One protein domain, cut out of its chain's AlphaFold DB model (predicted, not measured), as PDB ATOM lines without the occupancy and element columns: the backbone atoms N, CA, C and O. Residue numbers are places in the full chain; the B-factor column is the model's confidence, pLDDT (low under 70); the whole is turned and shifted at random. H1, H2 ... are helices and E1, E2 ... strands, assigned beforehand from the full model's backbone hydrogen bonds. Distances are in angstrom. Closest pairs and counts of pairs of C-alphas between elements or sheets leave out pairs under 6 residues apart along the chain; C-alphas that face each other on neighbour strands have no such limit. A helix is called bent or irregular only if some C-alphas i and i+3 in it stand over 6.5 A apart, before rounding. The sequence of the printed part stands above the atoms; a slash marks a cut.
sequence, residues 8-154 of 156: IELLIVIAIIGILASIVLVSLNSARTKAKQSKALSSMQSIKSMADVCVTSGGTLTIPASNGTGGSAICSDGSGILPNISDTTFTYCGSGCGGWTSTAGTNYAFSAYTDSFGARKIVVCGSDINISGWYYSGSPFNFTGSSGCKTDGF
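Overview. This is residues 8 to 154 of the 156 residues of an uncharacterized protein of Candidatus Moranbacteria bacterium RIFOXYA2_FULL_43_15 (UniProt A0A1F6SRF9). The long helix H1 sticks out of a compact head as an arm, residues 8 to 32, while its residues 36 to 55 pack along one face of a four-stranded sheet. Short H2 covers the other face, and the small two-stranded sheet E4 E5 stands partly face to face with the first. The 147 printed residues, class mixed, have two named helices and six named strands, in the order H1 E1 H2 E2 E3 E4 E5 E6. The mixed sheet runs E1 E2 E3 E6; E4 E5 is antiparallel. The whole is loose, with a radius of gyration of the C-alphas of 19.6 A, and spans 75 by 31 by 24 A.

Along the chain. H1, residues 8 to 56, runs 72.1 A from C-alpha 8 at (18.405, 7.581, 3.602). E1 is 90 to 92; H2, 94 to 99, is irregular, with C-alphas 95 and 98 7.4 A apart. E2 is 108 to 114, E3 120 to 127 with 23.9 A, E4 130 to 136, E5 139 to 142, and E6 147 to 153, ending at (27.648, -55.944, -19.123).

Arrangement. H1 is on the larger sheet, height over the sheet 9.8 A; its closest C-alphas to E2 are Ala 51 and Ala 112, 7.0 A. H2 is on the opposite face, making three layers, helices on both faces; its closest C-alphas to E2 are Gly 94 and Ser 111, 5.0 A. E1, H2, E2 form a strand-helix-strand unit, parallel neighbour strands with a helix between, its crossover right-handed. Within hydrogen-bond range are N 91 and O 108, 2.8 A, between E1 and E2; N 109 and O 125, 2.9 A, in the hairpin E2 and E3; N 122 and O 152, 2.9 A, between antiparallel E3 and E6; and N 131 and O 141, 3.0 A, in the hairpin E4 and E5. The sheets form a sandwich, two sheets face to face; E4 and E6 touch, closest at C-alphas Tyr 136 and Asp 152, 4.9 A. O i to N i+4 pairs within range are 44 of 45 in H1 and 0 of 2 in H2, where 1 of 3 O i to N i+3 pairs is.

Size, cuts and confidence. The C-alphas farthest apart, Ile 8 and Phe 117, are 76.2 A apart. The printed part has no cut; H1 to E1 is a long link of 33 residues. pLDDT is under 70 at 26 residues, among them 98 to 107.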
ATOM      1  N   ILE A   8      19.371   8.651   3.407       90.81
ATOM      2  CA  ILE A   8      18.405   7.581   3.602       90.81
ATOM      3  C   ILE A   8      17.981   6.924   2.290       90.81
ATOM      4  O   ILE A   8      17.770   5.712   2.266       90.81
ATOM      5  N   GLU A   9      17.935   7.680   1.190       90.69
ATOM      6  CA  GLU A   9      17.658   7.127  -0.138       90.69
ATOM      7  C   GLU A   9      18.729   6.118  -0.548       90.69
ATOM      8  O   GLU A   9      18.402   5.027  -1.010       90.69
ATOM      9  N   LEU A  10      20.008   6.423  -0.311       90.62
ATOM     10  CA  LEU A  10      21.090   5.497  -0.649       90.62
ATOM     11  C   LEU A  10      21.099   4.265   0.272       90.62
ATOM     12  O   LEU A  10      21.371   3.152  -0.182       90.62
ATOM     13  N   LEU A  11      20.731   4.439   1.546       91.75
ATOM     14  CA  LEU A  11      20.675   3.352   2.526       91.75
ATOM     15  C   LEU A  11      19.569   2.328   2.208       91.75
ATOM     16  O   LEU A  11      19.791   1.123   2.322       91.75
ATOM     17  N   ILE A  12      18.401   2.780   1.748       94.12
ATOM     18  CA  ILE A  12      17.313   1.882   1.325       94.12
ATOM     19  C   ILE A  12      17.706   1.093   0.072       94.12
ATOM     20  O   ILE A  12      17.410  -0.098  -0.030       94.12
ATOM     21  N   VAL A  13      18.419   1.720  -0.866       94.62
ATOM     22  CA  VAL A  13      18.846   1.061  -2.108       94.62
ATOM     23  C   VAL A  13      19.786  -0.107  -1.819       94.62
ATOM     24  O   VAL A  13      19.553  -1.213  -2.308       94.62
ATOM     25  N   ILE A  14      20.805   0.089  -0.977       94.88
ATOM     26  CA  ILE A  14      21.717  -1.007  -0.614       94.88
ATOM     27  C   ILE A  14      21.005  -2.102   0.190       94.88
ATOM     28  O   ILE A  14      21.334  -3.278   0.030       94.88
ATOM     29  N   ALA A  15      19.997  -1.744   0.996       95.19
ATOM     30  CA  ALA A  15      19.193  -2.713   1.734       95.19
ATOM     31  C   ALA A  15      18.392  -3.618   0.782       95.19
ATOM     32  O   ALA A  15      18.415  -4.839   0.926       95.19
ATOM     33  N   ILE A  16      17.748  -3.046  -0.241       95.69
ATOM     34  CA  ILE A  16      16.990  -3.814  -1.240       95.69
ATOM     35  C   ILE A  16      17.928  -4.665  -2.108       95.69
ATOM     36  O   ILE A  16      17.651  -5.847  -2.325       95.69
ATOM     37  N   ILE A  17      19.060  -4.110  -2.563       95.75
ATOM     38  CA  ILE A  17      20.065  -4.865  -3.332       95.75
ATOM     39  C   ILE A  17      20.592  -6.046  -2.508       95.75
ATOM     40  O   ILE A  17      20.725  -7.143  -3.048       95.75
ATOM     41  N   GLY A  18      20.827  -5.864  -1.204       95.31
ATOM     42  CA  GLY A  18      21.255  -6.938  -0.304       95.31
ATOM     43  C   GLY A  18      20.250  -8.092  -0.223       95.31
ATOM     44  O   GLY A  18      20.638  -9.258  -0.324       95.31
ATOM     45  N   ILE A  19      18.952  -7.780  -0.123       94.44
ATOM     46  CA  ILE A  19      17.884  -8.792  -0.101       94.44
ATOM     47  C   ILE A  19      17.842  -9.549  -1.433       94.44
ATOM     48  O   ILE A  19      17.894 -10.781  -1.441       94.44
ATOM     49  N   LEU A  20      17.816  -8.834  -2.562       95.69
ATOM     50  CA  LEU A  20      17.769  -9.453  -3.889       95.69
ATOM     51  C   LEU A  20      19.013 -10.315  -4.167       95.69
ATOM     52  O   LEU A  20      18.888 -11.431  -4.671       95.69
ATOM     53  N   ALA A  21      20.204  -9.847  -3.779       93.69
ATOM     54  CA  ALA A  21      21.456 -10.579  -3.955       93.69
ATOM     55  C   ALA A  21      21.478 -11.906  -3.176       93.69
ATOM     56  O   ALA A  21      21.974 -12.910  -3.691       93.69
ATOM     57  N   SER A  22      20.899 -11.941  -1.969       92.31
ATOM     58  CA  SER A  22      20.850 -13.160  -1.148       92.31
ATOM     59  C   SER A  22      20.031 -14.287  -1.797       92.31
ATOM     60  O   SER A  22      20.464 -15.439  -1.813       92.31
ATOM     61  N   ILE A  23      18.893 -13.953  -2.417       91.94
ATOM     62  CA  ILE A  23      18.016 -14.913  -3.106       91.94
ATOM     63  C   ILE A  23      18.710 -15.460  -4.358       91.94
ATOM     64  O   ILE A  23      18.708 -16.670  -4.613       91.94
ATOM     65  N   VAL A  24      19.358 -14.574  -5.120       92.25
ATOM     66  CA  VAL A  24      20.102 -14.945  -6.329       92.25
ATOM     67  C   VAL A  24      21.230 -15.921  -5.991       92.25
ATOM     68  O   VAL A  24      21.365 -16.940  -6.671       92.25
ATOM     69  N   LEU A  25      21.985 -15.688  -4.912       90.12
ATOM     70  CA  LEU A  25      23.094 -16.553  -4.499       90.12
ATOM     71  C   LEU A  25      22.653 -18.007  -4.254       90.12
ATOM     72  O   LEU A  25      23.304 -18.939  -4.733       90.12
ATOM     73  N   VAL A  26      21.531 -18.209  -3.555       88.25
ATOM     74  CA  VAL A  26      20.994 -19.554  -3.282       88.25
ATOM     75  C   VAL A  26      20.584 -20.248  -4.583       88.25
ATOM     76  O   VAL A  26      20.945 -21.405  -4.806       88.25
ATOM     77  N   SER A  27      19.903 -19.533  -5.485       87.62
ATOM     78  CA  SER A  27      19.469 -20.093  -6.774       87.62
ATOM     79  C   SER A  27      20.643 -20.477  -7.691       87.62
ATOM     80  O   SER A  27      20.611 -21.524  -8.345       87.62
ATOM     81  N   LEU A  28      21.715 -19.678  -7.690       87.19
ATOM     82  CA  LEU A  28      22.913 -19.912  -8.497       87.19
ATOM     83  C   LEU A  28      23.678 -21.161  -8.052       87.19
ATOM     84  O   LEU A  28      24.230 -21.867  -8.899       87.19
ATOM     85  N   ASN A  29      23.699 -21.463  -6.751       83.81
ATOM     86  CA  ASN A  29      24.384 -22.651  -6.246       83.81
ATOM     87  C   ASN A  29      23.713 -23.941  -6.756       83.81
ATOM     88  O   ASN A  29      24.379 -24.821  -7.300       83.81
ATOM     89  N   SER A  30      22.379 -24.020  -6.691       82.69
ATOM     90  CA  SER A  30      21.624 -25.155  -7.239       82.69
ATOM     91  C   SER A  30      21.749 -25.265  -8.763       82.69
ATOM     92  O   SER A  30      21.901 -26.370  -9.289       82.69
ATOM     93  N   ALA A  31      21.722 -24.137  -9.483       85.31
ATOM     94  CA  ALA A  31      21.903 -24.117 -10.935       85.31
ATOM     95  C   ALA A  31      23.294 -24.627 -11.349       85.31
ATOM     96  O   ALA A  31      23.409 -25.426 -12.282       85.31
ATOM     97  N   ARG A  32      24.349 -24.238 -10.622       85.00
ATOM     98  CA  ARG A  32      25.723 -24.700 -10.864       85.00
ATOM     99  C   ARG A  32      25.861 -26.209 -10.661       85.00
ATOM    100  O   ARG A  32      26.482 -26.872 -11.492       85.00
ATOM    101  N   THR A  33      25.263 -26.766  -9.609       81.44
ATOM    102  CA  THR A  33      25.276 -28.219  -9.368       81.44
ATOM    103  C   THR A  33      24.571 -28.982 -10.490       81.44
ATOM    104  O   THR A  33      25.132 -29.939 -11.021       81.44
ATOM    105  N   LYS A  34      23.398 -28.513 -10.942       81.19
ATOM    106  CA  LYS A  34      22.686 -29.109 -12.090       81.19
ATOM    107  C   LYS A  34      23.484 -29.017 -13.395       81.19
ATOM    108  O   LYS A  34      23.506 -29.969 -14.171       81.19
ATOM    109  N   ALA A  35      24.187 -27.909 -13.627       83.94
ATOM    110  CA  ALA A  35      25.062 -27.764 -14.790       83.94
ATOM    111  C   ALA A  35      26.227 -28.775 -14.761       83.94
ATOM    112  O   ALA A  35      26.514 -29.412 -15.775       83.94
ATOM    113  N   LYS A  36      26.853 -28.987 -13.593       82.12
ATOM    114  CA  LYS A  36      27.900 -30.010 -13.415       82.12
ATOM    115  C   LYS A  36      27.364 -31.428 -13.642       82.12
ATOM    116  O   LYS A  36      28.033 -32.215 -14.309       82.12
ATOM    117  N   GLN A  37      26.155 -31.730 -13.165       79.25
ATOM    118  CA  GLN A  37      25.469 -33.005 -13.423       79.25
ATOM    119  C   GLN A  37      25.227 -33.237 -14.921       79.25
ATOM    120  O   GLN A  37      25.549 -34.303 -15.440       79.25
ATOM    121  N   SER A  38      24.713 -32.234 -15.638       82.56
ATOM    122  CA  SER A  38      24.476 -32.328 -17.085       82.56
ATOM    123  C   SER A  38      25.777 -32.550 -17.871       82.56
ATOM    124  O   SER A  38      25.832 -33.403 -18.760       82.56
ATOM    125  N   LYS A  39      26.860 -31.859 -17.491       83.44
ATOM    126  CA  LYS A  39      28.192 -32.056 -18.085       83.44
ATOM    127  C   LYS A  39      28.740 -33.464 -17.823       83.44
ATOM    128  O   LYS A  39      29.296 -34.081 -18.733       83.44
ATOM    129  N   ALA A  40      28.550 -33.995 -16.613       78.94
ATOM    130  CA  ALA A  40      28.929 -35.367 -16.278       78.94
ATOM    131  C   ALA A  40      28.150 -36.389 -17.123       78.94
ATOM    132  O   ALA A  40      28.753 -37.293 -17.695       78.94
ATOM    133  N   LEU A  41      26.837 -36.200 -17.282       81.19
ATOM    134  CA  LEU A  41      25.987 -37.059 -18.111       81.19
ATOM    135  C   LEU A  41      26.451 -37.101 -19.577       81.19
ATOM    136  O   LEU A  41      26.583 -38.177 -20.157       81.19
ATOM    137  N   SER A  42      26.747 -35.938 -20.162       84.00
ATOM    138  CA  SER A  42      27.278 -35.844 -21.529       84.00
ATOM    139  C   SER A  42      28.648 -36.527 -21.667       84.00
ATOM    140  O   SER A  42      28.911 -37.227 -22.650       84.00
ATOM    141  N   SER A  43      29.498 -36.409 -20.641       83.69
ATOM    142  CA  SER A  43      30.805 -37.077 -20.604       83.69
ATOM    143  C   SER A  43      30.662 -38.603 -20.538       83.69
ATOM    144  O   SER A  43      31.345 -39.305 -21.279       83.69
ATOM    145  N   MET A  44      29.731 -39.131 -19.732       80.69
ATOM    146  CA  MET A  44      29.436 -40.573 -19.663       80.69
ATOM    147  C   MET A  44      28.970 -41.140 -21.009       80.69
ATOM    148  O   MET A  44      29.417 -42.209 -21.419       80.69
ATOM    149  N   GLN A  45      28.080 -40.430 -21.710       82.88
ATOM    150  CA  GLN A  45      27.605 -40.845 -23.037       82.88
ATOM    151  C   GLN A  45      28.747 -40.890 -24.057       82.88
ATOM    152  O   GLN A  45      28.850 -41.850 -24.820       82.88
ATOM    153  N   SER A  46      29.632 -39.891 -24.018       84.94
ATOM    154  CA  SER A  46      30.824 -39.849 -24.870       84.94
ATOM    155  C   SER A  46      31.736 -41.047 -24.592       84.94
ATOM    156  O   SER A  46      32.103 -41.768 -25.517       84.94
ATOM    157  N   ILE A  47      32.016 -41.331 -23.313       82.56
ATOM    158  CA  ILE A  47      32.849 -42.473 -22.913       82.56
ATOM    159  C   ILE A  47      32.218 -43.805 -23.337       82.56
ATOM    160  O   ILE A  47      32.937 -44.685 -23.798       82.56
ATOM    161  N   LYS A  48      30.891 -43.965 -23.251       81.75
ATOM    162  CA  LYS A  48      30.209 -45.167 -23.763       81.75
ATOM    163  C   LYS A  48      30.381 -45.343 -25.256       81.75
ATOM    164  O   LYS A  48      30.684 -46.447 -25.681       81.75
ATOM    165  N   SER A  49      30.178 -44.284 -26.035       85.06
ATOM    166  CA  SER A  49      30.358 -44.360 -27.485       85.06
ATOM    167  C   SER A  49      31.792 -44.759 -27.832       85.06
ATOM    168  O   SER A  49      32.002 -45.626 -28.671       85.06
ATOM    169  N   MET A  50      32.779 -44.208 -27.127       85.25
ATOM    170  CA  MET A  50      34.183 -44.579 -27.312       85.25
ATOM    171  C   MET A  50      34.471 -46.017 -26.876       85.25
ATOM    172  O   MET A  50      35.215 -46.724 -27.551       85.25
ATOM    173  N   ALA A  51      33.869 -46.464 -25.772       82.12
ATOM    174  CA  ALA A  51      33.974 -47.842 -25.320       82.12
ATOM    175  C   ALA A  51      33.361 -48.808 -26.345       82.12
ATOM    176  O   ALA A  51      33.962 -49.828 -26.643       82.12
ATOM    177  N   ASP A  52      32.220 -48.466 -26.938       83.12
ATOM    178  CA  ASP A  52      31.570 -49.264 -27.981       83.12
ATOM    179  C   ASP A  52      32.418 -49.341 -29.264       83.12
ATOM    180  O   ASP A  52      32.634 -50.416 -29.824       83.12
ATOM    181  N   VAL A  53      33.017 -48.223 -29.688       85.50
ATOM    182  CA  VAL A  53      33.960 -48.195 -30.823       85.50
ATOM    183  C   VAL A  53      35.200 -49.054 -30.552       85.50
ATOM    184  O   VAL A  53      35.612 -49.833 -31.410       85.50
ATOM    185  N   CYS A  54      35.773 -48.971 -29.350       87.12
ATOM    186  CA  CYS A  54      36.891 -49.821 -28.931       87.12
ATOM    187  C   CYS A  54      36.529 -51.309 -29.032       87.12
ATOM    188  O   CYS A  54      37.260 -52.129 -29.588       87.12
ATOM    189  N   VAL A  55      35.349 -51.646 -28.516       83.19
ATOM    190  CA  VAL A  55      34.824 -53.005 -28.447       83.19
ATOM    191  C   VAL A  55      34.575 -53.583 -29.844       83.19
ATOM    192  O   VAL A  55      34.957 -54.728 -30.105       83.19
ATOM    193  N   THR A  56      33.959 -52.801 -30.731       85.38
ATOM    194  CA  THR A  56      33.661 -53.184 -32.123       85.38
ATOM    195  C   THR A  56      34.912 -53.275 -32.993       85.38
ATOM    196  O   THR A  56      34.953 -54.091 -33.910       85.38
ATOM    197  N   SER A  57      35.965 -52.528 -32.655       86.88
ATOM    198  CA  SER A  57      37.277 -52.607 -33.315       86.88
ATOM    199  C   SER A  57      38.128 -53.797 -32.844       86.88
ATOM    200  O   SER A  57      39.231 -54.004 -33.340       86.88
ATOM    201  N   GLY A  58      37.630 -54.602 -31.896       84.19
ATOM    202  CA  GLY A  58      38.346 -55.755 -31.338       84.19
ATOM    203  C   GLY A  58      39.310 -55.412 -30.198       84.19
ATOM    204  O   GLY A  58      40.039 -56.287 -29.733       84.19
ATOM    205  N   GLY A  59      39.303 -54.168 -29.718       86.31
ATOM    206  CA  GLY A  59      40.092 -53.728 -28.574       86.31
ATOM    207  C   GLY A  59      39.523 -54.185 -27.227       86.31
ATOM    208  O   GLY A  59      38.362 -54.608 -27.095       86.31
ATOM    209  N   THR A  60      40.363 -54.077 -26.198       87.31
ATOM    210  CA  THR A  60      39.986 -54.261 -24.795       87.31
ATOM    211  C   THR A  60      39.926 -52.916 -24.085       87.31
ATOM    212  O   THR A  60      40.699 -51.998 -24.364       87.31
ATOM    213  N   LEU A  61      38.977 -52.787 -23.160       87.19
ATOM    214  CA  LEU A  61      38.823 -51.576 -22.369       87.19
ATOM    215  C   LEU A  61      39.849 -51.595 -21.239       87.19
ATOM    216  O   LEU A  61      39.866 -52.511 -20.414       87.19
ATOM    217  N   THR A  62      40.686 -50.568 -21.194       84.56
ATOM    218  CA  THR A  62      41.698 -50.370 -20.159       84.56
ATOM    219  C   THR A  62      41.133 -49.506 -19.040       84.56
ATOM    220  O   THR A  62      40.279 -48.645 -19.261       84.56
ATOM    221  N   ILE A  63      41.628 -49.719 -17.823       78.06
ATOM    222  CA  ILE A  63      41.367 -48.808 -16.714       78.06
ATOM    223  C   ILE A  63      42.357 -47.641 -16.849       78.06
ATOM    224  O   ILE A  63      43.541 -47.840 -16.571       78.06
ATOM    225  N   PRO A  64      41.922 -46.434 -17.263       72.88
ATOM    226  CA  PRO A  64      42.793 -45.269 -17.309       72.88
ATOM    227  C   PRO A  64      43.399 -44.987 -15.932       72.88
ATOM    228  O   PRO A  64      42.712 -45.025 -14.911       72.88
ATOM    229  N   ALA A  65      44.690 -44.650 -15.916       64.00
ATOM    230  CA  ALA A  65      45.432 -44.354 -14.689       64.00
ATOM    231  C   ALA A  65      44.992 -43.043 -14.008       64.00
ATOM    232  O   ALA A  65      45.316 -42.810 -12.845       64.00
ATOM    233  N   SER A  66      44.271 -42.168 -14.721       63.75
ATOM    234  CA  SER A  66      43.798 -40.888 -14.194       63.75
ATOM    235  C   SER A  66      42.311 -40.926 -13.833       63.75
ATOM    236  O   SER A  66      41.449 -41.177 -14.674       63.75
ATOM    237  N   ASN A  67      42.010 -40.568 -12.580       67.56
ATOM    238  CA  ASN A  67      40.661 -40.467 -12.002       67.56
ATOM    239  C   ASN A  67      39.860 -39.256 -12.535       67.56
ATOM    240  O   ASN A  67      39.165 -38.584 -11.778       67.56
ATOM    241  N   GLY A  68      39.977 -38.931 -13.826       64.69
ATOM    242  CA  GLY A  68      39.219 -37.849 -14.460       64.69
ATOM    243  C   GLY A  68      40.005 -36.615 -14.909       64.69
ATOM    244  O   GLY A  68      39.407 -35.644 -15.374       64.69
ATOM    245  N   THR A  69      41.340 -36.638 -14.852       69.94
ATOM    246  CA  THR A  69      42.203 -35.576 -15.423       69.94
ATOM    247  C   THR A  69      42.211 -35.574 -16.961       69.94
ATOM    248  O   THR A  69      42.760 -34.673 -17.590       69.94
ATOM    249  N   GLY A  70      41.523 -36.533 -17.584       72.88
ATOM    250  CA  GLY A  70      41.510 -36.726 -19.029       72.88
ATOM    251  C   GLY A  70      42.863 -37.194 -19.566       72.88
ATOM    252  O   GLY A  70      43.812 -37.393 -18.805       72.88
ATOM    253  N   GLY A  71      42.942 -37.425 -20.875       76.06
ATOM    254  CA  GLY A  71      44.201 -37.733 -21.567       76.06
ATOM    255  C   GLY A  71      44.659 -39.194 -21.497       76.06
ATOM    256  O   GLY A  71      45.514 -39.593 -22.281       76.06
ATOM    257  N   SER A  72      44.072 -40.012 -20.621       82.44
ATOM    258  CA  SER A  72      44.333 -41.456 -20.583       82.44
ATOM    259  C   SER A  72      43.502 -42.200 -21.626       82.44
ATOM    260  O   SER A  72      42.318 -41.903 -21.798       82.44
ATOM    261  N   ALA A  73      44.095 -43.194 -22.286       84.50
ATOM    262  CA  ALA A  73      43.380 -44.066 -23.211       84.50
ATOM    263  C   ALA A  73      42.432 -45.018 -22.462       84.50
ATOM    264  O   ALA A  73      42.799 -45.622 -21.453       84.50
ATOM    265  N   ILE A  74      41.210 -45.154 -22.972       84.38
ATOM    266  CA  ILE A  74      40.201 -46.103 -22.485       84.38
ATOM    267  C   ILE A  74      40.270 -47.411 -23.280       84.38
ATOM    268  O   ILE A  74      39.824 -48.438 -22.780       84.38
ATOM    269  N   CYS A  75      40.847 -47.409 -24.484       87.69
ATOM    270  CA  CYS A  75      41.037 -48.610 -25.290       87.69
ATOM    271  C   CYS A  75      42.509 -49.023 -25.396       87.69
ATOM    272  O   CYS A  75      43.414 -48.187 -25.385       87.69
ATOM    273  N   SER A  76      42.743 -50.328 -25.531       85.81
ATOM    274  CA  SER A  76      44.069 -50.940 -25.669       85.81
ATOM    275  C   SER A  76      44.821 -50.539 -26.938       85.81
ATOM    276  O   SER A  76      46.044 -50.602 -26.968       85.81
ATOM    277  N   ASP A  77      44.103 -50.142 -27.986       81.88
ATOM    278  CA  ASP A  77      44.662 -49.662 -29.256       81.88
ATOM    279  C   ASP A  77      45.004 -48.156 -29.228       81.88
ATOM    280  O   ASP A  77      45.431 -47.591 -30.234       81.88
ATOM    281  N   GLY A  78      44.817 -47.494 -28.079       76.44
ATOM    282  CA  GLY A  78      45.004 -46.052 -27.923       76.44
ATOM    283  C   GLY A  78      43.828 -45.209 -28.426       76.44
ATOM    284  O   GLY A  78      43.863 -43.984 -28.294       76.44
ATOM    285  N   SER A  79      42.773 -45.829 -28.965       77.94
ATOM    286  CA  SER A  79      41.531 -45.148 -29.317       77.94
ATOM    287  C   SER A  79      40.729 -44.789 -28.062       77.94
ATOM    288  O   SER A  79      40.836 -45.406 -27.000       77.94
ATOM    289  N   GLY A  80      39.928 -43.729 -28.167       78.19
ATOM    290  CA  GLY A  80      39.105 -43.262 -27.060       78.19
ATOM    291  C   GLY A  80      39.923 -42.673 -25.902       78.19
ATOM    292  O   GLY A  80      40.282 -43.359 -24.949       78.19
ATOM    293  N   ILE A  81      40.155 -41.363 -25.944       82.62
ATOM    294  CA  ILE A  81      40.814 -40.617 -24.866       82.62
ATOM    295  C   ILE A  81      39.786 -40.136 -23.844       82.62
ATOM    296  O   ILE A  81      38.858 -39.410 -24.197       82.62
ATOM    297  N   LEU A  82      39.985 -40.483 -22.572       81.81
ATOM    298  CA  LEU A  82      39.129 -40.034 -21.480       81.81
ATOM    299  C   LEU A  82      38.994 -38.498 -21.511       81.81
ATOM    300  O   LEU A  82      40.019 -37.802 -21.485       81.81
ATOM    301  N   PRO A  83      37.768 -37.946 -21.560       80.38
ATOM    302  CA  PRO A  83      37.579 -36.506 -21.484       80.38
ATOM    303  C   PRO A  83      38.029 -35.995 -20.114       80.38
ATOM    304  O   PRO A  83      37.941 -36.698 -19.103       80.38
ATOM    305  N   ASN A  84      38.506 -34.751 -20.067       81.56
ATOM    306  CA  ASN A  84      38.758 -34.102 -18.790       81.56
ATOM    307  C   ASN A  84      37.416 -33.834 -18.090       81.56
ATOM    308  O   ASN A  84      36.580 -33.066 -18.566       81.56
ATOM    309  N   ILE A  85      37.233 -34.488 -16.951       76.81
ATOM    310  CA  ILE A  85      36.027 -34.449 -16.119       76.81
ATOM    311  C   ILE A  85      36.350 -33.916 -14.715       76.81
ATOM    312  O   ILE A  85      35.531 -33.999 -13.807       76.81
ATOM    313  N   SER A  86      37.523 -33.308 -14.524       73.44
ATOM    314  CA  SER A  86      38.017 -32.882 -13.203       73.44
ATOM    315  C   SER A  86      37.205 -31.734 -12.597       73.44
ATOM    316  O   SER A  86      37.149 -31.576 -11.385       73.44
ATOM    317  N   ASP A  87      36.566 -30.923 -13.444       71.50
ATOM    318  CA  ASP A  87      35.670 -29.833 -13.024       71.50
ATOM    319  C   ASP A  87      34.223 -30.319 -12.792       71.50
ATOM    320  O   ASP A  87      33.350 -29.605 -12.286       71.50
ATOM    321  N   THR A  88      33.933 -31.567 -13.146       69.31
ATOM    322  CA  THR A  88      32.645 -32.174 -12.824       69.31
ATOM    323  C   THR A  88      32.703 -32.849 -11.460       69.31
ATOM    324  O   THR A  88      33.754 -33.259 -10.986       69.31
ATOM    325  N   THR A  89      31.549 -32.987 -10.820       74.75
ATOM    326  CA  THR A  89      31.309 -33.787  -9.605       74.75
ATOM    327  C   THR A  89      31.491 -35.298  -9.834       74.75
ATOM    328  O   THR A  89      30.866 -36.123  -9.176       74.75
ATOM    329  N   PHE A  90      32.255 -35.681 -10.852       76.69
ATOM    330  CA  PHE A  90      32.244 -36.996 -11.465       76.69
ATOM    331  C   PHE A  90      33.659 -37.557 -11.511       76.69
ATOM    332  O   PHE A  90      34.584 -36.920 -12.010       76.69
ATOM    333  N   THR A  91      33.808 -38.757 -10.967       78.62
ATOM    334  CA  THR A  91      35.082 -39.456 -10.824       78.62
ATOM    335  C   THR A  91      35.098 -40.672 -11.732       78.62
ATOM    336  O   THR A  91      34.166 -41.477 -11.723       78.62
ATOM    337  N   TYR A  92      36.190 -40.854 -12.472       78.94
ATOM    338  CA  TYR A  92      36.450 -42.150 -13.085       78.94
ATOM    339  C   TYR A  92      37.088 -43.071 -12.044       78.94
ATOM    340  O   TYR A  92      38.185 -42.782 -11.579       78.94
ATOM    341  N   CYS A  93      36.403 -44.138 -11.637       76.06
ATOM    342  CA  CYS A  93      36.804 -44.964 -10.484       76.06
ATOM    343  C   CYS A  93      37.438 -46.317 -10.857       76.06
ATOM    344  O   CYS A  93      37.789 -47.097  -9.969       76.06
ATOM    345  N   GLY A  94      37.603 -46.609 -12.152       75.88
ATOM    346  CA  GLY A  94      38.235 -47.847 -12.621       75.88
ATOM    347  C   GLY A  94      37.553 -49.118 -12.096       75.88
ATOM    348  O   GLY A  94      36.327 -49.207 -12.060       75.88
ATOM    349  N   SER A  95      38.331 -50.109 -11.659       69.94
ATOM    350  CA  SER A  95      37.798 -51.343 -11.054       69.94
ATOM    351  C   SER A  95      37.215 -51.145  -9.644       69.94
ATOM    352  O   SER A  95      36.520 -52.024  -9.141       69.94
ATOM    353  N   GLY A  96      37.455 -49.994  -9.004       70.75
ATOM    354  CA  GLY A  96      37.040 -49.697  -7.626       70.75
ATOM    355  C   GLY A  96      35.611 -49.167  -7.470       70.75
ATOM    356  O   GLY A  96      35.188 -48.865  -6.355       70.75
ATOM    357  N   CYS A  97      34.842 -49.046  -8.555       70.69
ATOM    358  CA  CYS A  97      33.503 -48.450  -8.511       70.69
ATOM    359  C   CYS A  97      32.466 -49.275  -7.728       70.69
ATOM    360  O   CYS A  97      31.448 -48.735  -7.318       70.69
ATOM    361  N   GLY A  98      32.703 -50.570  -7.489       61.75
ATOM    362  CA  GLY A  98      31.774 -51.425  -6.735       61.75
ATOM    363  C   GLY A  98      31.675 -51.097  -5.238       61.75
ATOM    364  O   GLY A  98      30.677 -51.432  -4.609       61.75
ATOM    365  N   GLY A  99      32.684 -50.424  -4.672       60.47
ATOM    366  CA  GLY A  99      32.707 -49.978  -3.272       60.47
ATOM    367  C   GLY A  99      32.369 -48.498  -3.085       60.47
ATOM    368  O   GLY A  99      32.551 -47.964  -1.992       60.47
ATOM    369  N   TRP A 100      31.935 -47.811  -4.145       67.06
ATOM    370  CA  TRP A 100      31.703 -46.373  -4.106       67.06
ATOM    371  C   TRP A 100      30.434 -46.057  -3.308       67.06
ATOM    372  O   TRP A 100      29.312 -46.282  -3.760       67.06
ATOM    373  N   THR A 101      30.608 -45.519  -2.103       56.53
ATOM    374  CA  THR A 101      29.506 -44.980  -1.310       56.53
ATOM    375  C   THR A 101      29.243 -43.555  -1.781       56.53
ATOM    376  O   THR A 101      30.060 -42.651  -1.609       56.53
ATOM    377  N   SER A 102      28.106 -43.337  -2.437       53.06
ATOM    378  CA  SER A 102      27.675 -41.990  -2.799       53.06
ATOM    379  C   SER A 102      27.533 -41.160  -1.522       53.06
ATOM    380  O   SER A 102      26.615 -41.380  -0.731       53.06
ATOM    381  N   THR A 103      28.423 -40.196  -1.299       47.69
ATOM    382  CA  THR A 103      28.133 -39.120  -0.349       47.69
ATOM    383  C   THR A 103      27.010 -38.287  -0.952       47.69
ATOM    384  O   THR A 103      27.114 -37.864  -2.107       47.69
ATOM    385  N   ALA A 104      25.922 -38.095  -0.206       42.25
ATOM    386  CA  ALA A 104      24.743 -37.389  -0.690       42.25
ATOM    387  C   ALA A 104      25.119 -36.038  -1.332       42.25
ATOM    388  O   ALA A 104      25.702 -35.167  -0.688       42.25
ATOM    389  N   GLY A 105      24.769 -35.876  -2.613       52.56
ATOM    390  CA  GLY A 105      24.625 -34.570  -3.260       52.56
ATOM    391  C   GLY A 105      25.680 -34.135  -4.281       52.56
ATOM    392  O   GLY A 105      25.400 -33.180  -5.001       52.56
ATOM    393  N   THR A 106      26.856 -34.763  -4.403       54.66
ATOM    394  CA  THR A 106      27.912 -34.218  -5.301       54.66
ATOM    395  C   THR A 106      28.932 -35.214  -5.851       54.66
ATOM    396  O   THR A 106      29.900 -34.781  -6.460       54.66
ATOM    397  N   ASN A 107      28.752 -36.524  -5.697       69.19
ATOM    398  CA  ASN A 107      29.780 -37.484  -6.097       69.19
ATOM    399  C   ASN A 107      29.168 -38.564  -7.004       69.19
ATOM    400  O   ASN A 107      28.433 -39.440  -6.550       69.19
ATOM    401  N   TYR A 108      29.458 -38.464  -8.300       78.25
ATOM    402  CA  TYR A 108      29.122 -39.451  -9.323       78.25
ATOM    403  C   TYR A 108      30.363 -40.253  -9.685       78.25
ATOM    404  O   TYR A 108      31.466 -39.708  -9.712       78.25
ATOM    405  N   ALA A 109      30.183 -41.524 -10.012       80.88
ATOM    406  CA  ALA A 109      31.284 -42.396 -10.381       80.88
ATOM    407  C   ALA A 109      30.964 -43.171 -11.655       80.88
ATOM    408  O   ALA A 109      29.817 -43.553 -11.894       80.88
ATOM    409  N   PHE A 110      31.989 -43.409 -12.463       81.81
ATOM    410  CA  PHE A 110      31.886 -44.210 -13.673       81.81
ATOM    411  C   PHE A 110      33.150 -45.010 -13.915       81.81
ATOM    412  O   PHE A 110      34.257 -44.544 -13.640       81.81
ATOM    413  N   SER A 111      32.995 -46.175 -14.522       82.69
ATOM    414  CA  SER A 111      34.105 -46.846 -15.179       82.69
ATOM    415  C   SER A 111      33.640 -47.702 -16.334       82.69
ATOM    416  O   SER A 111      32.557 -48.269 -16.295       82.69
ATOM    417  N   ALA A 112      34.490 -47.823 -17.345       82.56
ATOM    418  CA  ALA A 112      34.397 -48.820 -18.393       82.56
ATOM    419  C   ALA A 112      35.701 -49.627 -18.389       82.56
ATOM    420  O   ALA A 112      36.786 -49.046 -18.425       82.56
ATOM    421  N   TYR A 113      35.621 -50.948 -18.279       82.88
ATOM    422  CA  TYR A 113      36.807 -51.804 -18.271       82.88
ATOM    423  C   TYR A 113      36.483 -53.217 -18.745       82.88
ATOM    424  O   TYR A 113      35.341 -53.675 -18.673       82.88
ATOM    425  N   THR A 114      37.503 -53.914 -19.234       84.50
ATOM    426  CA  THR A 114      37.456 -55.353 -19.476       84.50
ATOM    427  C   THR A 114      38.002 -56.053 -18.236       84.50
ATOM    428  O   THR A 114      39.077 -55.704 -17.751       84.50
ATOM    429  N   ASP A 115      37.239 -56.986 -17.670       82.75
ATOM    430  CA  ASP A 115      37.675 -57.754 -16.505       82.75
ATOM    431  C   ASP A 115      38.683 -58.856 -16.882       82.75
ATOM    432  O   ASP A 115      38.964 -59.109 -18.056       82.75
ATOM    433  N   SER A 116      39.227 -59.536 -15.872       80.62
ATOM    434  CA  SER A 116      40.203 -60.619 -16.057       80.62
ATOM    435  C   SER A 116      39.655 -61.831 -16.819       80.62
ATOM    436  O   SER A 116      40.431 -62.693 -17.223       80.62
ATOM    437  N   PHE A 117      38.337 -61.912 -17.008       81.38
ATOM    438  CA  PHE A 117      37.660 -62.966 -17.760       81.38
ATOM    439  C   PHE A 117      37.307 -62.520 -19.188       81.38
ATOM    440  O   PHE A 117      36.656 -63.261 -19.919       81.38
ATOM    441  N   GLY A 118      37.730 -61.318 -19.599       79.31
ATOM    442  CA  GLY A 118      37.430 -60.752 -20.911       79.31
ATOM    443  C   GLY A 118      36.029 -60.146 -21.019       79.31
ATOM    444  O   GLY A 118      35.657 -59.662 -22.089       79.31
ATOM    445  N   ALA A 119      35.248 -60.122 -19.935       79.62
ATOM    446  CA  ALA A 119      33.931 -59.515 -19.944       79.62
ATOM    447  C   ALA A 119      34.046 -57.991 -19.862       79.62
ATOM    448  O   ALA A 119      34.768 -57.417 -19.047       79.62
ATOM    449  N   ARG A 120      33.292 -57.317 -20.722       81.44
ATOM    450  CA  ARG A 120      33.260 -55.859 -20.830       81.44
ATOM    451  C   ARG A 120      32.208 -55.311 -19.870       81.44
ATOM    452  O   ARG A 120      31.040 -55.696 -19.947       81.44
ATOM    453  N   LYS A 121      32.622 -54.432 -18.960       80.38
ATOM    454  CA  LYS A 121      31.787 -53.885 -17.887       80.38
ATOM    455  C   LYS A 121      31.737 -52.369 -17.969       80.38
ATOM    456  O   LYS A 121      32.767 -51.728 -18.175       80.38
ATOM    457  N   ILE A 122      30.553 -51.808 -17.737       81.81
ATOM    458  CA  ILE A 122      30.401 -50.401 -17.379       81.81
ATOM    459  C   ILE A 122      29.744 -50.294 -16.011       81.81
ATOM    460  O   ILE A 122      28.692 -50.874 -15.775       81.81
ATOM    461  N   VAL A 123      30.334 -49.513 -15.115       82.19
ATOM    462  CA  VAL A 123      29.779 -49.206 -13.799       82.19
ATOM    463  C   VAL A 123      29.374 -47.746 -13.756       82.19
ATOM    464  O   VAL A 123      30.140 -46.883 -14.174       82.19
ATOM    465  N   VAL A 124      28.185 -47.469 -13.226       82.25
ATOM    466  CA  VAL A 124      27.707 -46.110 -12.963       82.25
ATOM    467  C   VAL A 124      27.195 -46.038 -11.534       82.25
ATOM    468  O   VAL A 124      26.348 -46.839 -11.135       82.25
ATOM    469  N   CYS A 125      27.686 -45.056 -10.786       80.94
ATOM    470  CA  CYS A 125      27.291 -44.772  -9.415       80.94
ATOM    471  C   CYS A 125      26.838 -43.319  -9.270       80.94
ATOM    472  O   CYS A 125      27.448 -42.405  -9.830       80.94
ATOM    473  N   GLY A 126      25.798 -43.087  -8.476       80.62
ATOM    474  CA  GLY A 126      25.334 -41.738  -8.187       80.62
ATOM    475  C   GLY A 126      24.028 -41.691  -7.412       80.62
ATOM    476  O   GLY A 126      23.454 -42.723  -7.071       80.62
ATOM    477  N   SER A 127      23.557 -40.469  -7.170       78.62
ATOM    478  CA  SER A 127      22.240 -40.171  -6.604       78.62
ATOM    479  C   SER A 127      21.449 -39.251  -7.532       78.62
ATOM    480  O   SER A 127      22.025 -38.331  -8.124       78.62
ATOM    481  N   ASP A 128      20.143 -39.491  -7.649       79.50
ATOM    482  CA  ASP A 128      19.206 -38.637  -8.397       79.50
ATOM    483  C   ASP A 128      19.596 -38.398  -9.864       79.50
ATOM    484  O   ASP A 128      19.408 -37.315 -10.417       79.50
ATOM    485  N   ILE A 129      20.156 -39.423 -10.509       77.50
ATOM    486  CA  ILE A 129      20.503 -39.398 -11.933       77.50
ATOM    487  C   ILE A 129      19.643 -40.362 -12.735       77.50
ATOM    488  O   ILE A 129      19.401 -41.500 -12.336       77.50
ATOM    489  N   ASN A 130      19.233 -39.910 -13.914       77.69
ATOM    490  CA  ASN A 130      18.565 -40.728 -14.909       77.69
ATOM    491  C   ASN A 130      19.360 -40.661 -16.212       77.69
ATOM    492  O   ASN A 130      19.621 -39.572 -16.728       77.69
ATOM    493  N   ILE A 131      19.763 -41.823 -16.723       73.81
ATOM    494  CA  ILE A 131      20.529 -41.931 -17.962       73.81
ATOM    495  C   ILE A 131      19.711 -42.767 -18.947       73.81
ATOM    496  O   ILE A 131      19.654 -43.992 -18.851       73.81
ATOM    497  N   SER A 132      19.066 -42.096 -19.900       72.31
ATOM    498  CA  SER A 132      18.297 -42.760 -20.958       72.31
ATOM    499  C   SER A 132      19.210 -43.555 -21.903       72.31
ATOM    500  O   SER A 132      20.332 -43.133 -22.189       72.31
ATOM    501  N   GLY A 133      18.745 -44.712 -22.388       67.94
ATOM    502  CA  GLY A 133      19.496 -45.576 -23.316       67.94
ATOM    503  C   GLY A 133      20.562 -46.461 -22.659       67.94
ATOM    504  O   GLY A 133      21.377 -47.082 -23.346       67.94
ATOM    505  N   TRP A 134      20.578 -46.517 -21.331       69.19
ATOM    506  CA  TRP A 134      21.409 -47.424 -20.553       69.19
ATOM    507  C   TRP A 134      20.508 -48.368 -19.778       69.19
ATOM    508  O   TRP A 134      19.622 -47.915 -19.049       69.19
ATOM    509  N   TYR A 135      20.756 -49.668 -19.906       69.62
ATOM    510  CA  TYR A 135      19.958 -50.705 -19.264       69.62
ATOM    511  C   TYR A 135      20.873 -51.656 -18.509       69.62
ATOM    512  O   TYR A 135      21.894 -52.046 -19.036       69.62
ATOM    513  N   TYR A 136      20.512 -52.026 -17.287       65.81
ATOM    514  CA  TYR A 136      21.136 -53.104 -16.532       65.81
ATOM    515  C   TYR A 136      20.117 -54.226 -16.385       65.81
ATOM    516  O   TYR A 136      19.043 -54.004 -15.811       65.81
ATOM    517  N   SER A 137      20.426 -55.417 -16.906       65.00
ATOM    518  CA  SER A 137      19.518 -56.574 -16.856       65.00
ATOM    519  C   SER A 137      18.100 -56.244 -17.375       65.00
ATOM    520  O   SER A 137      17.101 -56.674 -16.802       65.00
ATOM    521  N   GLY A 138      18.000 -55.411 -18.419       67.56
ATOM    522  CA  GLY A 138      16.722 -54.978 -19.006       67.56
ATOM    523  C   GLY A 138      16.002 -53.837 -18.270       67.56
ATOM    524  O   GLY A 138      14.971 -53.367 -18.744       67.56
ATOM    525  N   SER A 139      16.538 -53.340 -17.149       69.44
ATOM    526  CA  SER A 139      15.989 -52.188 -16.413       69.44
ATOM    527  C   SER A 139      16.797 -50.913 -16.678       69.44
ATOM    528  O   SER A 139      18.023 -50.983 -16.711       69.44
ATOM    529  N   PRO A 140      16.177 -49.732 -16.844       72.94
ATOM    530  CA  PRO A 140      16.926 -48.506 -17.100       72.94
ATOM    531  C   PRO A 140      17.822 -48.108 -15.912       72.94
ATOM    532  O   PRO A 140      17.511 -48.356 -14.735       72.94
ATOM    533  N   PHE A 141      18.933 -47.433 -16.213       76.56
ATOM    534  CA  PHE A 141      19.756 -46.749 -15.213       76.56
ATOM    535  C   PHE A 141      19.028 -45.502 -14.700       76.56
ATOM    536  O   PHE A 141      19.200 -44.385 -15.191       76.56
ATOM    537  N   ASN A 142      18.176 -45.728 -13.704       80.19
ATOM    538  CA  ASN A 142      17.386 -44.711 -13.036       80.19
ATOM    539  C   ASN A 142      17.655 -44.750 -11.527       80.19
ATOM    540  O   ASN A 142      17.372 -45.756 -10.876       80.19
ATOM    541  N   PHE A 143      18.193 -43.652 -11.005       78.75
ATOM    542  CA  PHE A 143      18.426 -43.398  -9.588       78.75
ATOM    543  C   PHE A 143      17.613 -42.187  -9.097       78.75
ATOM    544  O   PHE A 143      17.947 -41.609  -8.073       78.75
ATOM    545  N   THR A 144      16.563 -41.757  -9.806       81.00
ATOM    546  CA  THR A 144      15.692 -40.668  -9.331       81.00
ATOM    547  C   THR A 144      15.084 -41.035  -7.975       81.00
ATOM    548  O   THR A 144      14.390 -42.046  -7.868       81.00
ATOM    549  N   GLY A 145      15.338 -40.228  -6.941       77.56
ATOM    550  CA  GLY A 145      14.890 -40.483  -5.571       77.56
ATOM    551  C   GLY A 145      15.665 -41.587  -4.846       77.56
ATOM    552  O   GLY A 145      15.212 -42.073  -3.812       77.56
ATOM    553  N   SER A 146      16.804 -42.026  -5.387       77.88
ATOM    554  CA  SER A 146      17.631 -43.089  -4.818       77.88
ATOM    555  C   SER A 146      19.121 -42.829  -5.067       77.88
ATOM    556  O   SER A 146      19.513 -41.947  -5.830       77.88
ATOM    557  N   SER A 147      19.977 -43.608  -4.417       79.06
ATOM    558  CA  SER A 147      21.421 -43.572  -4.613       79.06
ATOM    559  C   SER A 147      21.976 -44.985  -4.674       79.06
ATOM    560  O   SER A 147      21.551 -45.844  -3.901       79.06
ATOM    561  N   GLY A 148      22.933 -45.231  -5.560       78.00
ATOM    562  CA  GLY A 148      23.578 -46.533  -5.647       78.00
ATOM    563  C   GLY A 148      24.488 -46.673  -6.855       78.00
ATOM    564  O   GLY A 148      24.742 -45.711  -7.579       78.00
ATOM    565  N   CYS A 149      24.951 -47.901  -7.064       79.50
ATOM    566  CA  CYS A 149      25.761 -48.307  -8.202       79.50
ATOM    567  C   CYS A 149      25.033 -49.393  -8.993       79.50
ATOM    568  O   CYS A 149      24.457 -50.314  -8.412       79.50
ATOM    569  N   LYS A 150      25.081 -49.306 -10.320       79.31
ATOM    570  CA  LYS A 150      24.628 -50.359 -11.237       79.31
ATOM    571  C   LYS A 150      25.756 -50.669 -12.224       79.31
ATOM    572  O   LYS A 150      26.526 -49.777 -12.579       79.31
ATOM    573  N   THR A 151      25.859 -51.924 -12.656       76.56
ATOM    574  CA  THR A 151      26.950 -52.404 -13.520       76.56
ATOM    575  C   THR A 151      26.395 -53.061 -14.777       76.56
ATOM    576  O   THR A 151      25.928 -54.186 -14.696       76.56
ATOM    577  N   ASP A 152      26.449 -52.425 -15.940       71.69
ATOM    578  CA  ASP A 152      26.040 -53.075 -17.186       71.69
ATOM    579  C   ASP A 152      27.148 -53.970 -17.754       71.69
ATOM    580  O   ASP A 152      28.337 -53.644 -17.669       71.69
ATOM    581  N   GLY A 153      26.760 -55.104 -18.329       62.25
ATOM    582  CA  GLY A 153      27.648 -55.944 -19.123       62.25
ATOM    583  C   GLY A 153      27.356 -55.717 -20.600       62.25
ATOM    584  O   GLY A 153      26.206 -55.843 -21.006       62.25
ATOM    585  N   PHE A 154      28.376 -55.433 -21.414       58.84
ATOM    586  CA  PHE A 154      28.197 -55.501 -22.867       58.84
ATOM    587  C   PHE A 154      28.061 -56.971 -23.261       58.84
ATOM    588  O   PHE A 154      29.058 -57.687 -23.360       58.84
TER     589      PHE A 154